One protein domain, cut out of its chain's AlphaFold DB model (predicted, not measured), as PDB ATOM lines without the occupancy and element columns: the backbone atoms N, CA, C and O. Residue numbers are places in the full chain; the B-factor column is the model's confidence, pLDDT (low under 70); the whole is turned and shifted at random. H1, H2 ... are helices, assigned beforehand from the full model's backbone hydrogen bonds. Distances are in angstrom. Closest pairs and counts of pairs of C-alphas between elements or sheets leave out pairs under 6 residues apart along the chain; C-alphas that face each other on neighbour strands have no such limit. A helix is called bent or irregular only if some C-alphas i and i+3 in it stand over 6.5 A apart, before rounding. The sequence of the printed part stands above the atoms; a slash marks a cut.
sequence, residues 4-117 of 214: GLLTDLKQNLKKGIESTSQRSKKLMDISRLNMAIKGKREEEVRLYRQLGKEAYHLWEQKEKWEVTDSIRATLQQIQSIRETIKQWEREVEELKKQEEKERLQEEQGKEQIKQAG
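Overview. This is residues 4 to 117 of the 214 residues of an uncharacterized protein of Desmospora activa DSM 45169 (UniProt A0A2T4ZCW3). The picture is one long helical hairpin: the very long helix H1 runs the whole length of a rod, and H2 folds back beside it at a shallow tilt, so that the two free ends spread apart as a narrow V. Residues 4 to 15 of H1 and residues 107 to 117 of H2 stick out past the paired part, and a short loop joins the helices at the other end. The printed part has 114 residues with two named helices, H1 then H2, and no named strand; the class is all helix. It is extended, with a radius of gyration of the C-alphas of 25.3 A and spans of 86 by 19 by 16 A.

Along the chain. H1, the longest helix, holds residues 4 to 62 and measures 86.6 A from first to last C-alpha. It begins at C-alpha 4 at (12.317, -47.122, 36.474) and ends at C-alpha 62 at (12.285, 5.756, -32.117). H2 holds residues 69 to 117 and measures 72.9 A, from C-alpha 69 at (8.648, 3.628, -16.916) to C-alpha 117 at (23.673, -53.515, 25.740).

Arrangement. H1 and H2 touch, with 27 pairs of C-alphas within 8 A. Their closest C-alphas, those of Ile 37 and Ile 85, are 5.7 A apart. The lines of the two helices stand at a shallow tilt of 20 degrees and run opposite ways; H1 and H2 form a helical hairpin. Their centres are 9.1 A apart. In both H1 and H2 every O i to N i+4 pair is within hydrogen-bond range. Neither helix is bent.

Size, cuts and confidence. The two C-alphas farthest apart are those of Gly 4 and Glu 63, at 86.8 A, while the first and last printed C-alphas, those of Gly 4 and Gly 117, are 16.9 A apart. Without the stretches that stand free, the body has 91 residues and spans 69 by 15 by 15 A. The link from H1 to H2, of 6 residues, is short, and the printed part has no cut. The mean pLDDT of the printed part is 92.0; residue 4 and residues 115 to 117 are under 70.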
ATOM      1  N   GLY A   4      11.610 -48.134  37.281       69.44
ATOM      2  CA  GLY A   4      12.317 -47.122  36.474       69.44
ATOM      3  C   GLY A   4      12.448 -47.459  34.980       69.44
ATOM      4  O   GLY A   4      12.137 -46.624  34.137       69.44
ATOM      5  N   LEU A   5      12.799 -48.707  34.647       76.50
ATOM      6  CA  LEU A   5      13.151 -49.149  33.283       76.50
ATOM      7  C   LEU A   5      12.034 -48.970  32.239       76.50
ATOM      8  O   LEU A   5      12.296 -48.589  31.101       76.50
ATOM      9  N   LEU A   6      10.778 -49.210  32.620       79.50
ATOM     10  CA  LEU A   6       9.634 -49.043  31.714       79.50
ATOM     11  C   LEU A   6       9.350 -47.568  31.394       79.50
ATOM     12  O   LEU A   6       8.789 -47.253  30.342       79.50
ATOM     13  N   THR A   7       9.743 -46.662  32.288       81.81
ATOM     14  CA  THR A   7       9.495 -45.225  32.138       81.81
ATOM     15  C   THR A   7      10.458 -44.614  31.120       81.81
ATOM     16  O   THR A   7      10.013 -43.873  30.241       81.81
ATOM     17  N   ASP A   8      11.735 -45.005  31.160       76.00
ATOM     18  CA  ASP A   8      12.754 -44.569  30.196       76.00
ATOM     19  C   ASP A   8      12.487 -45.094  28.783       76.00
ATOM     20  O   ASP A   8      12.556 -44.335  27.814       76.00
ATOM     21  N   LEU A   9      12.076 -46.362  28.638       75.69
ATOM     22  CA  LEU A   9      11.686 -46.909  27.332       75.69
ATOM     23  C   LEU A   9      10.523 -46.130  26.705       75.69
ATOM     24  O   LEU A   9      10.543 -45.833  25.511       75.69
ATOM     25  N   LYS A  10       9.521 -45.752  27.506       82.38
ATOM     26  CA  LYS A  10       8.364 -44.991  27.019       82.38
ATOM     27  C   LYS A  10       8.741 -43.563  26.614       82.38
ATOM     28  O   LYS A  10       8.187 -43.046  25.642       82.38
ATOM     29  N   GLN A  11       9.671 -42.928  27.330       80.50
ATOM     30  CA  GLN A  11      10.186 -41.607  26.957       80.50
ATOM     31  C   GLN A  11      11.020 -41.662  25.671       80.50
ATOM     32  O   GLN A  11      10.836 -40.816  24.797       80.50
ATOM     33  N   ASN A  12      11.865 -42.679  25.510       77.62
ATOM     34  CA  ASN A  12      12.681 -42.853  24.308       77.62
ATOM     35  C   ASN A  12      11.834 -43.193  23.073       77.62
ATOM     36  O   ASN A  12      12.082 -42.658  21.995       77.62
ATOM     37  N   LEU A  13      10.777 -43.999  23.234       75.00
ATOM     38  CA  LEU A  13       9.844 -44.303  22.146       75.00
ATOM     39  C   LEU A  13       9.080 -43.051  21.680       75.00
ATOM     40  O   LEU A  13       8.953 -42.822  20.480       75.00
ATOM     41  N   LYS A  14       8.606 -42.215  22.618       73.75
ATOM     42  CA  LYS A  14       7.942 -40.943  22.279       73.75
ATOM     43  C   LYS A  14       8.869 -40.008  21.500       73.75
ATOM     44  O   LYS A  14       8.457 -39.486  20.469       73.75
ATOM     45  N   LYS A  15      10.126 -39.877  21.939       77.56
ATOM     46  CA  LYS A  15      11.139 -39.064  21.250       77.56
ATOM     47  C   LYS A  15      11.434 -39.569  19.830       77.56
ATOM     48  O   LYS A  15      11.536 -38.761  18.916       77.56
ATOM     49  N   GLY A  16      11.522 -40.887  19.624       75.06
ATOM     50  CA  GLY A  16      11.803 -41.467  18.301       75.06
ATOM     51  C   GLY A  16      10.660 -41.319  17.288       75.06
ATOM     52  O   GLY A  16      10.899 -41.115  16.096       75.06
ATOM     53  N   ILE A  17       9.406 -41.382  17.749       76.19
ATOM     54  CA  ILE A  17       8.237 -41.159  16.882       76.19
ATOM     55  C   ILE A  17       8.139 -39.679  16.480       76.19
ATOM     56  O   ILE A  17       7.862 -39.374  15.317       76.19
ATOM     57  N   GLU A  18       8.412 -38.757  17.407       79.75
ATOM     58  CA  GLU A  18       8.420 -37.319  17.115       79.75
ATOM     59  C   GLU A  18       9.538 -36.925  16.133       79.75
ATOM     60  O   GLU A  18       9.262 -36.148  15.215       79.75
ATOM     61  N   SER A  19      10.751 -37.494  16.232       82.38
ATOM     62  CA  SER A  19      11.854 -37.157  15.308       82.38
ATOM     63  C   SER A  19      11.553 -37.570  13.864       82.38
ATOM     64  O   SER A  19      11.718 -36.780  12.931       82.38
ATOM     65  N   THR A  20      10.998 -38.770  13.674       83.75
ATOM     66  CA  THR A  20      10.661 -39.283  12.338       83.75
ATOM     67  C   THR A  20       9.582 -38.426  11.670       83.75
ATOM     68  O   THR A  20       9.675 -38.116  10.478       83.75
ATOM     69  N   SER A  21       8.574 -37.991  12.435       87.62
ATOM     70  CA  SER A  21       7.514 -37.124  11.914       87.62
ATOM     71  C   SER A  21       8.014 -35.720  11.565       87.62
ATOM     72  O   SER A  21       7.515 -35.118  10.615       87.62
ATOM     73  N   GLN A  22       8.964 -35.171  12.322       91.38
ATOM     74  CA  GLN A  22       9.540 -33.860  12.013       91.38
ATOM     75  C   GLN A  22      10.414 -33.915  10.759       91.38
ATOM     76  O   GLN A  22      10.348 -33.011   9.924       91.38
ATOM     77  N   ARG A  23      11.167 -35.003  10.568       92.19
ATOM     78  CA  ARG A  23      12.006 -35.191   9.382       92.19
ATOM     79  C   ARG A  23      11.195 -35.266   8.091       92.19
ATOM     80  O   ARG A  23      11.530 -34.588   7.120       92.19
ATOM     81  N   SER A  24      10.104 -36.034   8.080       93.44
ATOM     82  CA  SER A  24       9.235 -36.118   6.897       93.44
ATOM     83  C   SER A  24       8.626 -34.758   6.546       93.44
ATOM     84  O   SER A  24       8.580 -34.395   5.371       93.44
ATOM     85  N   LYS A  25       8.251 -33.963   7.558       95.88
ATOM     86  CA  LYS A  25       7.766 -32.592   7.368       95.88
ATOM     87  C   LYS A  25       8.825 -31.689   6.727       95.88
ATOM     88  O   LYS A  25       8.522 -31.032   5.737       95.88
ATOM     89  N   LYS A  26      10.070 -31.705   7.219       95.69
ATOM     90  CA  LYS A  26      11.168 -30.908   6.638       95.69
ATOM     91  C   LYS A  26      11.442 -31.273   5.184       95.69
ATOM     92  O   LYS A  26      11.586 -30.385   4.351       95.69
ATOM     93  N   LEU A  27      11.456 -32.566   4.863       95.75
ATOM     94  CA  LEU A  27      11.638 -33.034   3.486       95.75
ATOM     95  C   LEU A  27      10.513 -32.546   2.561       95.75
ATOM     96  O   LEU A  27      10.779 -32.120   1.435       95.75
ATOM     97  N   MET A  28       9.265 -32.555   3.037       97.00
ATOM     98  CA  MET A  28       8.135 -31.991   2.292       97.00
ATOM     99  C   MET A  28       8.275 -30.481   2.093       97.00
ATOM    100  O   MET A  28       8.028 -29.991   0.990       97.00
ATOM    101  N   ASP A  29       8.692 -29.747   3.122       97.75
ATOM    102  CA  ASP A  29       8.877 -28.298   3.042       97.75
ATOM    103  C   ASP A  29      10.022 -27.931   2.079       97.75
ATOM    104  O   ASP A  29       9.847 -27.058   1.228       97.75
ATOM    105  N   ILE A  30      11.139 -28.673   2.095       97.56
ATOM    106  CA  ILE A  30      12.227 -28.544   1.108       97.56
ATOM    107  C   ILE A  30      11.704 -28.790  -0.315       97.56
ATOM    108  O   ILE A  30      12.012 -28.026  -1.232       97.56
ATOM    109  N   SER A  31      10.906 -29.843  -0.521       97.88
ATOM    110  CA  SER A  31      10.320 -30.149  -1.833       97.88
ATOM    111  C   SER A  31       9.415 -29.013  -2.328       97.88
ATOM    112  O   SER A  31       9.562 -28.562  -3.466       97.88
ATOM    113  N   ARG A  32       8.549 -28.478  -1.456       98.56
ATOM    114  CA  ARG A  32       7.667 -27.339  -1.766       98.56
ATOM    115  C   ARG A  32       8.454 -26.080  -2.121       98.56
ATOM    116  O   ARG A  32       8.148 -25.456  -3.136       98.56
ATOM    117  N   LEU A  33       9.472 -25.729  -1.334       98.06
ATOM    118  CA  LEU A  33      10.323 -24.566  -1.603       98.06
ATOM    119  C   LEU A  33      11.068 -24.708  -2.933       98.06
ATOM    120  O   LEU A  33      11.081 -23.768  -3.721       98.06
ATOM    121  N   ASN A  34      11.615 -25.887  -3.246       98.25
ATOM    122  CA  ASN A  34      12.278 -26.121  -4.533       98.25
ATOM    123  C   ASN A  34      11.326 -25.951  -5.726       98.25
ATOM    124  O   ASN A  34      11.701 -25.348  -6.734       98.25
ATOM    125  N   MET A  35      10.082 -26.435  -5.620       98.25
ATOM    126  CA  MET A  35       9.070 -26.210  -6.658       98.25
ATOM    127  C   MET A  35       8.717 -24.725  -6.792       98.25
ATOM    128  O   MET A  35       8.614 -24.219  -7.910       98.25
ATOM    129  N   ALA A  36       8.586 -24.011  -5.671       98.31
ATOM    130  CA  ALA A  36       8.308 -22.580  -5.669       98.31
ATOM    131  C   ALA A  36       9.458 -21.776  -6.308       98.31
ATOM    132  O   ALA A  36       9.207 -20.926  -7.164       98.31
ATOM    133  N   ILE A  37      10.714 -22.096  -5.971       98.38
ATOM    134  CA  ILE A  37      11.916 -21.514  -6.591       98.38
ATOM    135  C   ILE A  37      11.885 -21.726  -8.105       98.38
ATOM    136  O   ILE A  37      12.091 -20.774  -8.857       98.38
ATOM    137  N   LYS A  38      11.593 -22.949  -8.567       98.44
ATOM    138  CA  LYS A  38      11.493 -23.243 -10.002       98.44
ATOM    139  C   LYS A  38      10.426 -22.376 -10.680       98.44
ATOM    140  O   LYS A  38      10.731 -21.733 -11.681       98.44
ATOM    141  N   GLY A  39       9.229 -22.283 -10.098       98.12
ATOM    142  CA  GLY A  39       8.161 -21.425 -10.621       98.12
ATOM    143  C   GLY A  39       8.562 -19.946 -10.692       98.12
ATOM    144  O   GLY A  39       8.288 -19.276 -11.685       98.12
ATOM    145  N   LYS A  40       9.288 -19.437  -9.688       98.38
ATOM    146  CA  LYS A  40       9.805 -18.058  -9.699       98.38
ATOM    147  C   LYS A  40      10.889 -17.824 -10.749       98.38
ATOM    148  O   LYS A  40      10.898 -16.763 -11.364       98.38
ATOM    149  N   ARG A  41      11.767 -18.798 -11.007       98.44
ATOM    150  CA  ARG A  41      12.745 -18.710 -12.109       98.44
ATOM    151  C   ARG A  41      12.061 -18.667 -13.472       98.44
ATOM    152  O   ARG A  41      12.468 -17.905 -14.342       98.44
ATOM    153  N   GLU A  42      11.010 -19.459 -13.664       98.56
ATOM    154  CA  GLU A  42      10.209 -19.415 -14.892       98.56
ATOM    155  C   GLU A  42       9.526 -18.047 -15.066       98.56
ATOM    156  O   GLU A  42       9.522 -17.487 -16.166       98.56
ATOM    157  N   GLU A  43       9.015 -17.466 -13.975       98.38
ATOM    158  CA  GLU A  43       8.459 -16.109 -13.962       98.38
ATOM    159  C   GLU A  43       9.512 -15.047 -14.325       98.38
ATOM    160  O   GLU A  43       9.247 -14.190 -15.170       98.38
ATOM    161  N   GLU A  44      10.727 -15.144 -13.772       98.50
ATOM    162  CA  GLU A  44      11.867 -14.282 -14.120       98.50
ATOM    163  C   GLU A  44      12.184 -14.346 -15.623       98.50
ATOM    164  O   GLU A  44      12.287 -13.315 -16.292       98.50
ATOM    165  N   VAL A  45      12.277 -15.556 -16.189       98.56
ATOM    166  CA  VAL A  45      12.512 -15.757 -17.629       98.56
ATOM    167  C   VAL A  45      11.393 -15.132 -18.466       98.56
ATOM    168  O   VAL A  45      11.658 -14.545 -19.519       98.56
ATOM    169  N   ARG A  46      10.137 -15.216 -18.012       98.50
ATOM    170  CA  ARG A  46       9.000 -14.593 -18.701       98.50
ATOM    171  C   ARG A  46       9.116 -13.067 -18.718       98.50
ATOM    172  O   ARG A  46       8.898 -12.470 -19.773       98.50
ATOM    173  N   LEU A  47       9.507 -12.453 -17.598       98.31
ATOM    174  CA  LEU A  47       9.745 -11.009 -17.521       98.31
ATOM    175  C   LEU A  47      10.900 -10.572 -18.424       98.31
ATOM    176  O   LEU A  47      10.775  -9.561 -19.105       98.31
ATOM    177  N   TYR A  48      11.981 -11.350 -18.520       98.56
ATOM    178  CA  TYR A  48      13.065 -11.057 -19.465       98.56
ATOM    179  C   TYR A  48      12.604 -11.053 -20.923       98.56
ATOM    180  O   TYR A  48      12.984 -10.171 -21.693       98.56
ATOM    181  N   ARG A  49      11.749 -12.007 -21.310       98.50
ATOM    182  CA  ARG A  49      11.166 -12.027 -22.662       98.50
ATOM    183  C   ARG A  49      10.268 -10.817 -22.905       98.50
ATOM    184  O   ARG A  49      10.305 -10.255 -23.995       98.50
ATOM    185  N   GLN A  50       9.467 -10.423 -21.916       97.69
ATOM    186  CA  GLN A  50       8.624  -9.229 -22.007       97.69
ATOM    187  C   GLN A  50       9.475  -7.962 -22.145       97.69
ATOM    188  O   GLN A  50       9.267  -7.188 -23.075       97.69
ATOM    189  N   LEU A  51      10.486  -7.811 -21.289       98.19
ATOM    190  CA  LEU A  51      11.438  -6.706 -21.319       98.19
ATOM    191  C   LEU A  51      12.118  -6.581 -22.688       98.19
ATOM    192  O   LEU A  51      12.207  -5.486 -23.233       98.19
ATOM    193  N   GLY A  52      12.562  -7.705 -23.262       97.62
ATOM    194  CA  GLY A  52      13.173  -7.734 -24.589       97.62
ATOM    195  C   GLY A  52      12.222  -7.267 -25.694       97.62
ATOM    196  O   GLY A  52      12.627  -6.480 -26.546       97.62
ATOM    197  N   LYS A  53      10.951  -7.690 -25.655       97.81
ATOM    198  CA  LYS A  53       9.923  -7.238 -26.611       97.81
ATOM    199  C   LYS A  53       9.652  -5.741 -26.490       97.81
ATOM    200  O   LYS A  53       9.625  -5.048 -27.499       97.81
ATOM    201  N   GLU A  54       9.478  -5.238 -25.268       96.75
ATOM    202  CA  GLU A  54       9.240  -3.811 -25.022       96.75
ATOM    203  C   GLU A  54      10.428  -2.958 -25.479       96.75
ATOM    204  O   GLU A  54      10.245  -1.960 -26.174       96.75
ATOM    205  N   ALA A  55      11.650  -3.380 -25.151       97.00
ATOM    206  CA  ALA A  55      12.863  -2.698 -25.581       97.00
ATOM    207  C   ALA A  55      13.016  -2.699 -27.110       97.00
ATOM    208  O   ALA A  55      13.373  -1.671 -27.685       97.00
ATOM    209  N   TYR A  56      12.717  -3.823 -27.768       97.31
ATOM    210  CA  TYR A  56      12.769  -3.928 -29.225       97.31
ATOM    211  C   TYR A  56      11.749  -3.009 -29.902       97.31
ATOM    212  O   TYR A  56      12.123  -2.249 -30.787       97.31
ATOM    213  N   HIS A  57      10.493  -3.001 -29.446       96.62
ATOM    214  CA  HIS A  57       9.463  -2.123 -30.008       96.62
ATOM    215  C   HIS A  57       9.790  -0.636 -29.842       96.62
ATOM    216  O   HIS A  57       9.535   0.159 -30.743       96.62
ATOM    217  N   LEU A  58      10.373  -0.242 -28.707       95.94
ATOM    218  CA  LEU A  58      10.801   1.144 -28.504       95.94
ATOM    219  C   LEU A  58      11.944   1.530 -29.441       95.94
ATOM    220  O   LEU A  58      11.937   2.630 -29.994       95.94
ATOM    221  N   TRP A  59      12.901   0.622 -29.633       96.56
ATOM    222  CA  TRP A  59      13.990   0.827 -30.575       96.56
ATOM    223  C   TRP A  59      13.480   0.915 -32.019       96.56
ATOM    224  O   TRP A  59      13.867   1.833 -32.729       96.56
ATOM    225  N   GLU A  60      12.559   0.042 -32.423       97.56
ATOM    226  CA  GLU A  60      11.950   0.040 -33.760       97.56
ATOM    227  C   GLU A  60      11.184   1.340 -34.058       97.56
ATOM    228  O   GLU A  60      11.241   1.854 -35.171       97.56
ATOM    229  N   GLN A  61      10.496   1.914 -33.064       96.69
ATOM    230  CA  GLN A  61       9.704   3.136 -33.255       96.69
ATOM    231  C   GLN A  61      10.529   4.426 -33.240       96.69
ATOM    232  O   GLN A  61      10.188   5.380 -33.938       96.69
ATOM    233  N   LYS A  62      11.553   4.505 -32.383       94.62
ATOM    234  CA  LYS A  62      12.285   5.756 -32.117       94.62
ATOM    235  C   LYS A  62      13.718   5.760 -32.639       94.62
ATOM    236  O   LYS A  62      14.373   6.797 -32.547       94.62
ATOM    237  N   GLU A  63      14.233   4.606 -33.069       94.25
ATOM    238  CA  GLU A  63      15.654   4.339 -33.361       94.25
ATOM    239  C   GLU A  63      16.608   4.724 -32.214       94.25
ATOM    240  O   GLU A  63      17.823   4.846 -32.381       94.25
ATOM    241  N   LYS A  64      16.062   4.919 -31.008       93.31
ATOM    242  CA  LYS A  64      16.790   5.335 -29.811       93.31
ATOM    243  C   LYS A  64      16.382   4.471 -28.638       93.31
ATOM    244  O   LYS A  64      15.202   4.209 -28.409       93.31
ATOM    245  N   TRP A  65      17.385   4.046 -27.883       91.94
ATOM    246  CA  TRP A  65      17.179   3.256 -26.684       91.94
ATOM    247  C   TRP A  65      16.858   4.184 -25.511       91.94
ATOM    248  O   TRP A  65      17.721   4.923 -25.038       91.94
ATOM    249  N   GLU A  66      15.607   4.162 -25.059       95.19
ATOM    250  CA  GLU A  66      15.140   4.946 -23.917       95.19
ATOM    251  C   GLU A  66      14.563   4.021 -22.847       95.19
ATOM    252  O   GLU A  66      13.721   3.163 -23.116       95.19
ATOM    253  N   VAL A  67      14.992   4.229 -21.603       96.50
ATOM    254  CA  VAL A  67      14.444   3.515 -20.451       96.50
ATOM    255  C   VAL A  67      13.119   4.169 -20.061       96.50
ATOM    256  O   VAL A  67      13.092   5.190 -19.368       96.50
ATOM    257  N   THR A  68      12.020   3.573 -20.514       97.19
ATOM    258  CA  THR A  68      10.657   3.979 -20.155       97.19
ATOM    259  C   THR A  68      10.281   3.527 -18.744       97.19
ATOM    260  O   THR A  68      10.960   2.700 -18.126       97.19
ATOM    261  N   ASP A  69       9.170   4.048 -18.221       97.50
ATOM    262  CA  ASP A  69       8.648   3.628 -16.916       97.50
ATOM    263  C   ASP A  69       8.216   2.155 -16.901       97.50
ATOM    264  O   ASP A  69       8.436   1.473 -15.903       97.50
ATOM    265  N   SER A  70       7.700   1.631 -18.021       96.12
ATOM    266  CA  SER A  70       7.368   0.202 -18.171       96.12
ATOM    267  C   SER A  70       8.606  -0.690 -18.027       96.12
ATOM    268  O   SER A  70       8.609  -1.662 -17.268       96.12
ATOM    269  N   ILE A  71       9.708  -0.299 -18.680       96.81
ATOM    270  CA  ILE A  71      10.998  -0.985 -18.560       96.81
ATOM    271  C   ILE A  71      11.499  -0.930 -17.112       96.81
ATOM    272  O   ILE A  71      11.910  -1.958 -16.572       96.81
ATOM    273  N   ARG A  72      11.438   0.239 -16.452       98.19
ATOM    274  CA  ARG A  72      11.828   0.375 -15.034       98.19
ATOM    275  C   ARG A  72      11.003  -0.533 -14.126       98.19
ATOM    276  O   ARG A  72      11.585  -1.222 -13.290       98.19
ATOM    277  N   ALA A  73       9.684  -0.563 -14.302       98.12
ATOM    278  CA  ALA A  73       8.793  -1.408 -13.515       98.12
ATOM    279  C   ALA A  73       9.119  -2.899 -13.701       98.12
ATOM    280  O   ALA A  73       9.257  -3.630 -12.721       98.12
ATOM    281  N   THR A  74       9.337  -3.338 -14.944       97.88
ATOM    282  CA  THR A  74       9.718  -4.727 -15.248       97.88
ATOM    283  C   THR A  74      11.064  -5.094 -14.614       97.88
ATOM    284  O   THR A  74      11.206  -6.163 -14.022       97.88
ATOM    285  N   LEU A  75      12.052  -4.193 -14.663       98.12
ATOM    286  CA  LEU A  75      13.349  -4.396 -14.010       98.12
ATOM    287  C   LEU A  75      13.225  -4.506 -12.482       98.12
ATOM    288  O   LEU A  75      13.863  -5.371 -11.883       98.12
ATOM    289  N   GLN A  76      12.385  -3.679 -11.854       98.44
ATOM    290  CA  GLN A  76      12.106  -3.763 -10.416       98.44
ATOM    291  C   GLN A  76      11.425  -5.086 -10.041       98.44
ATOM    292  O   GLN A  76      11.793  -5.708  -9.045       98.44
ATOM    293  N   GLN A  77      10.481  -5.562 -10.857       98.31
ATOM    294  CA  GLN A  77       9.847  -6.869 -10.653       98.31
ATOM    295  C   GLN A  77      10.864  -8.012 -10.735       98.31
ATOM    296  O   GLN A  77      10.877  -8.881  -9.864       98.31
ATOM    297  N   ILE A  78      11.760  -7.989 -11.729       98.50
ATOM    298  CA  ILE A  78      12.847  -8.973 -11.852       98.50
ATOM    299  C   ILE A  78      13.730  -8.961 -10.596       98.50
ATOM    300  O   ILE A  78      14.056 -10.022 -10.065       98.50
ATOM    301  N   GLN A  79      14.096  -7.780 -10.087       98.56
ATOM    302  CA  GLN A  79      14.888  -7.663  -8.857       98.56
ATOM    303  C   GLN A  79      14.166  -8.266  -7.645       98.56
ATOM    304  O   GLN A  79      14.753  -9.081  -6.936       98.56
ATOM    305  N   SER A  80      12.883  -7.953  -7.456       98.56
ATOM    306  CA  SER A  80      12.078  -8.518  -6.364       98.56
ATOM    307  C   SER A  80      11.964 -10.049  -6.443       98.56
ATOM    308  O   SER A  80      12.089 -10.748  -5.430       98.56
ATOM    309  N   ILE A  81      11.797 -10.606  -7.651       98.31
ATOM    310  CA  ILE A  81      11.785 -12.061  -7.860       98.31
ATOM    311  C   ILE A  81      13.137 -12.677  -7.487       98.31
ATOM    312  O   ILE A  81      13.167 -13.691  -6.791       98.31
ATOM    313  N   ARG A  82      14.256 -12.058  -7.884       98.56
ATOM    314  CA  ARG A  82      15.607 -12.532  -7.532       98.56
ATOM    315  C   ARG A  82      15.854 -12.545  -6.032       98.56
ATOM    316  O   ARG A  82      16.423 -13.504  -5.515       98.56
ATOM    317  N   GLU A  83      15.424 -11.502  -5.333       98.62
ATOM    318  CA  GLU A  83      15.523 -11.433  -3.874       98.62
ATOM    319  C   GLU A  83      14.710 -12.544  -3.208       98.62
ATOM    320  O   GLU A  83      15.214 -13.214  -2.305       98.62
ATOM    321  N   THR A  84      13.502 -12.801  -3.715       98.25
ATOM    322  CA  THR A  84      12.635 -13.890  -3.243       98.25
ATOM    323  C   THR A  84      13.277 -15.260  -3.475       98.25
ATOM    324  O   THR A  84      13.341 -16.070  -2.553       98.25
ATOM    325  N   ILE A  85      13.817 -15.514  -4.674       98.31
ATOM    326  CA  ILE A  85      14.545 -16.755  -4.988       98.31
ATOM    327  C   ILE A  85      15.714 -16.935  -4.016       98.31
ATOM    328  O   ILE A  85      15.822 -17.979  -3.380       98.31
ATOM    329  N   LYS A  86      16.537 -15.897  -3.828       98.56
ATOM    330  CA  LYS A  86      17.688 -15.928  -2.914       98.56
ATOM    331  C   LYS A  86      17.275 -16.149  -1.457       98.56
ATOM    332  O   LYS A  86      18.021 -16.739  -0.675       98.56
ATOM    333  N   GLN A  87      16.119 -15.638  -1.042       98.50
ATOM    334  CA  GLN A  87      15.572 -15.919   0.280       98.50
ATOM    335  C   GLN A  87      15.201 -17.400   0.414       98.50
ATOM    336  O   GLN A  87      15.685 -18.050   1.337       98.50
ATOM    337  N   TRP A  88      14.419 -17.947  -0.516       98.56
ATOM    338  CA  TRP A  88      14.000 -19.350  -0.461       98.56
ATOM    339  C   TRP A  88      15.166 -20.331  -0.603       98.56
ATOM    340  O   TRP A  88      15.179 -21.359   0.064       98.56
ATOM    341  N   GLU A  89      16.181 -20.010  -1.405       98.31
ATOM    342  CA  GLU A  89      17.419 -20.797  -1.479       98.31
ATOM    343  C   GLU A  89      18.128 -20.868  -0.122       98.31
ATOM    344  O   GLU A  89      18.565 -21.943   0.291       98.31
ATOM    345  N   ARG A  90      18.205 -19.743   0.603       98.62
ATOM    346  CA  ARG A  90      18.767 -19.716   1.960       98.62
ATOM    347  C   ARG A  90      17.934 -20.541   2.939       98.62
ATOM    348  O   ARG A  90      18.511 -21.232   3.770       98.62
ATOM    349  N   GLU A  91      16.609 -20.492   2.837       98.06
ATOM    350  CA  GLU A  91      15.711 -21.299   3.674       98.06
ATOM    351  C   GLU A  91      15.872 -22.803   3.401       98.06
ATOM    352  O   GLU A  91      15.976 -23.589   4.341       98.06
ATOM    353  N   VAL A  92      15.975 -23.212   2.131       98.31
ATOM    354  CA  VAL A  92      16.259 -24.608   1.752       98.31
ATOM    355  C   VAL A  92      17.602 -25.066   2.314       98.31
ATOM    356  O   VAL A  92      17.697 -26.169   2.853       98.31
ATOM    357  N   GLU A  93      18.635 -24.236   2.199       98.38
ATOM    358  CA  GLU A  93      19.969 -24.551   2.711       98.38
ATOM    359  C   GLU A  93      19.976 -24.702   4.239       98.38
ATOM    360  O   GLU A  93      20.574 -25.635   4.774       98.38
ATOM    361  N   GLU A  94      19.264 -23.833   4.957       98.06
ATOM    362  CA  GLU A  94      19.128 -23.934   6.411       98.06
ATOM    363  C   GLU A  94      18.357 -25.197   6.828       98.06
ATOM    364  O   GLU A  94      18.797 -25.918   7.725       98.06
ATOM    365  N   LEU A  95      17.259 -25.535   6.142       97.00
ATOM    366  CA  LEU A  95      16.512 -26.770   6.403       97.00
ATOM    367  C   LEU A  95      17.367 -28.024   6.166       97.00
ATOM    368  O   LEU A  95      17.311 -28.955   6.971       97.00
ATOM    369  N   LYS A  96      18.197 -28.036   5.115       96.88
ATOM    370  CA  LYS A  96      19.147 -29.131   4.846       96.88
ATOM    371  C   LYS A  96      20.193 -29.262   5.952       96.88
ATOM    372  O   LYS A  96      20.431 -30.367   6.434       96.88
ATOM    373  N   LYS A  97      20.772 -28.144   6.409       97.69
ATOM    374  CA  LYS A  97      21.721 -28.132   7.537       97.69
ATOM    375  C   LYS A  97      21.089 -28.643   8.826       97.69
ATOM    376  O   LYS A  97      21.745 -29.336   9.600       97.69
ATOM    377  N   GLN A  98      19.827 -28.303   9.077       95.19
ATOM    378  CA  GLN A  98      19.097 -28.810  10.238       95.19
ATOM    379  C   GLN A  98      18.830 -30.314  10.133       95.19
ATOM    380  O   GLN A  98      19.036 -31.020  11.116       95.19
ATOM    381  N   GLU A  99      18.420 -30.812   8.961       94.56
ATOM    382  CA  GLU A  99      18.223 -32.251   8.740       94.56
ATOM    383  C   GLU A  99      19.530 -33.033   8.937       94.56
ATOM    384  O   GLU A  99      19.543 -34.091   9.566       94.56
ATOM    385  N   GLU A 100      20.649 -32.509   8.437       95.56
ATOM    386  CA  GLU A 100      21.954 -33.141   8.602       95.56
ATOM    387  C   GLU A 100      22.394 -33.194  10.070       95.56
ATOM    388  O   GLU A 100      22.813 -34.251  10.544       95.56
ATOM    389  N   LYS A 101      22.239 -32.093  10.818       95.06
ATOM    390  CA  LYS A 101      22.534 -32.063  12.261       95.06
ATOM    391  C   LYS A 101      21.694 -33.074  13.042       95.06
ATOM    392  O   LYS A 101      22.232 -33.760  13.906       95.06
ATOM    393  N   GLU A 102      20.402 -33.186  12.737       92.06
ATOM    394  CA  GLU A 102      19.516 -34.172  13.372       92.06
ATOM    395  C   GLU A 102      19.927 -35.605  13.034       92.06
ATOM    396  O   GLU A 102      19.969 -36.455  13.921       92.06
ATOM    397  N   ARG A 103      20.311 -35.864  11.779       91.81
ATOM    398  CA  ARG A 103      20.803 -37.180  11.353       91.81
ATOM    399  C   ARG A 103      22.051 -37.597  12.138       91.81
ATOM    400  O   ARG A 103      22.104 -38.722  12.627       91.81
ATOM    401  N   LEU A 104      23.006 -36.682  12.320       93.62
ATOM    402  CA  LEU A 104      24.223 -36.933  13.101       93.62
ATOM    403  C   LEU A 104      23.922 -37.177  14.590       93.62
ATOM    404  O   LEU A 104      24.532 -38.049  15.207       93.62
ATOM    405  N   GLN A 105      22.964 -36.449  15.172       90.00
ATOM    406  CA  GLN A 105      22.540 -36.671  16.561       90.00
ATOM    407  C   GLN A 105      21.858 -38.035  16.749       90.00
ATOM    408  O   GLN A 105      22.108 -38.717  17.744       90.00
ATOM    409  N   GLU A 106      21.024 -38.465  15.797       88.19
ATOM    410  CA  GLU A 106      20.397 -39.792  15.828       88.19
ATOM    411  C   GLU A 106      21.424 -40.925  15.698       88.19
ATOM    412  O   GLU A 106      21.281 -41.962  16.352       88.19
ATOM    413  N   GLU A 107      22.458 -40.746  14.874       89.44
ATOM    414  CA  GLU A 107      23.555 -41.708  14.726       89.44
ATOM    415  C   GLU A 107      24.355 -41.846  16.031       89.44
ATOM    416  O   GLU A 107      24.516 -42.963  16.530       89.44
ATOM    417  N   GLN A 108      24.735 -40.727  16.658       88.69
ATOM    418  CA  GLN A 108      25.433 -40.725  17.952       88.69
ATOM    419  C   GLN A 108      24.591 -41.340  19.082       88.69
ATOM    420  O   GLN A 108      25.109 -42.082  19.920       88.69
ATOM    421  N   GLY A 109      23.278 -41.084  19.098       82.62
ATOM    422  CA  GLY A 109      22.366 -41.690  20.072       82.62
ATOM    423  C   GLY A 109      22.257 -43.213  19.926       82.62
ATOM    424  O   GLY A 109      22.176 -43.929  20.925       82.62
ATOM    425  N   LYS A 110      22.298 -43.735  18.693       83.94
ATOM    426  CA  LYS A 110      22.247 -45.184  18.427       83.94
ATOM    427  C   LYS A 110      23.530 -45.907  18.841       83.94
ATOM    428  O   LYS A 110      23.441 -47.047  19.299       83.94
ATOM    429  N   GLU A 111      24.698 -45.281  18.711       83.25
ATOM    430  CA  GLU A 111      25.975 -45.877  19.141       83.25
ATOM    431  C   GLU A 111      26.068 -46.040  20.666       83.25
ATOM    432  O   GLU A 111      26.494 -47.094  21.142       83.25
ATOM    433  N   GLN A 112      25.584 -45.063  21.442       75.38
ATOM    434  CA  GLN A 112      25.590 -45.148  22.911       75.38
ATOM    435  C   GLN A 112      24.686 -46.270  23.449       75.38
ATOM    436  O   GLN A 112      25.041 -46.947  24.413       75.38
ATOM    437  N   ILE A 113      23.538 -46.518  22.805       75.56
ATOM    438  CA  ILE A 113      22.621 -47.599  23.204       75.56
ATOM    439  C   ILE A 113      23.249 -48.978  22.950       75.56
ATOM    440  O   ILE A 113      23.065 -49.889  23.758       75.56
ATOM    441  N   LYS A 114      24.018 -49.140  21.864       75.19
ATOM    442  CA  LYS A 114      24.701 -50.410  21.565       75.19
ATOM    443  C   LYS A 114      25.769 -50.747  22.611       75.19
ATOM    444  O   LYS A 114      25.782 -51.871  23.099       75.19
ATOM    445  N   GLN A 115      26.579 -49.773  23.035       66.06
ATOM    446  CA  GLN A 115      27.637 -50.004  24.033       66.06
ATOM    447  C   GLN A 115      27.104 -50.368  25.431       66.06
ATOM    448  O   GLN A 115      27.752 -51.120  26.157       66.06
ATOM    449  N   ALA A 116      25.912 -49.892  25.809       60.28
ATOM    450  CA  ALA A 116      25.282 -50.260  27.081       60.28
ATOM    451  C   ALA A 116      24.654 -51.671  27.068       60.28
ATOM    452  O   ALA A 116      24.518 -52.294  28.120       60.28
ATOM    453  N   GLY A 117      24.278 -52.187  25.892       58.69
ATOM    454  CA  GLY A 117      23.673 -53.515  25.740       58.69
ATOM    455  C   GLY A 117      24.661 -54.683  25.854       58.69
ATOM    456  O   GLY A 117      24.265 -55.777  26.250       58.69
TER     457      GLY A 117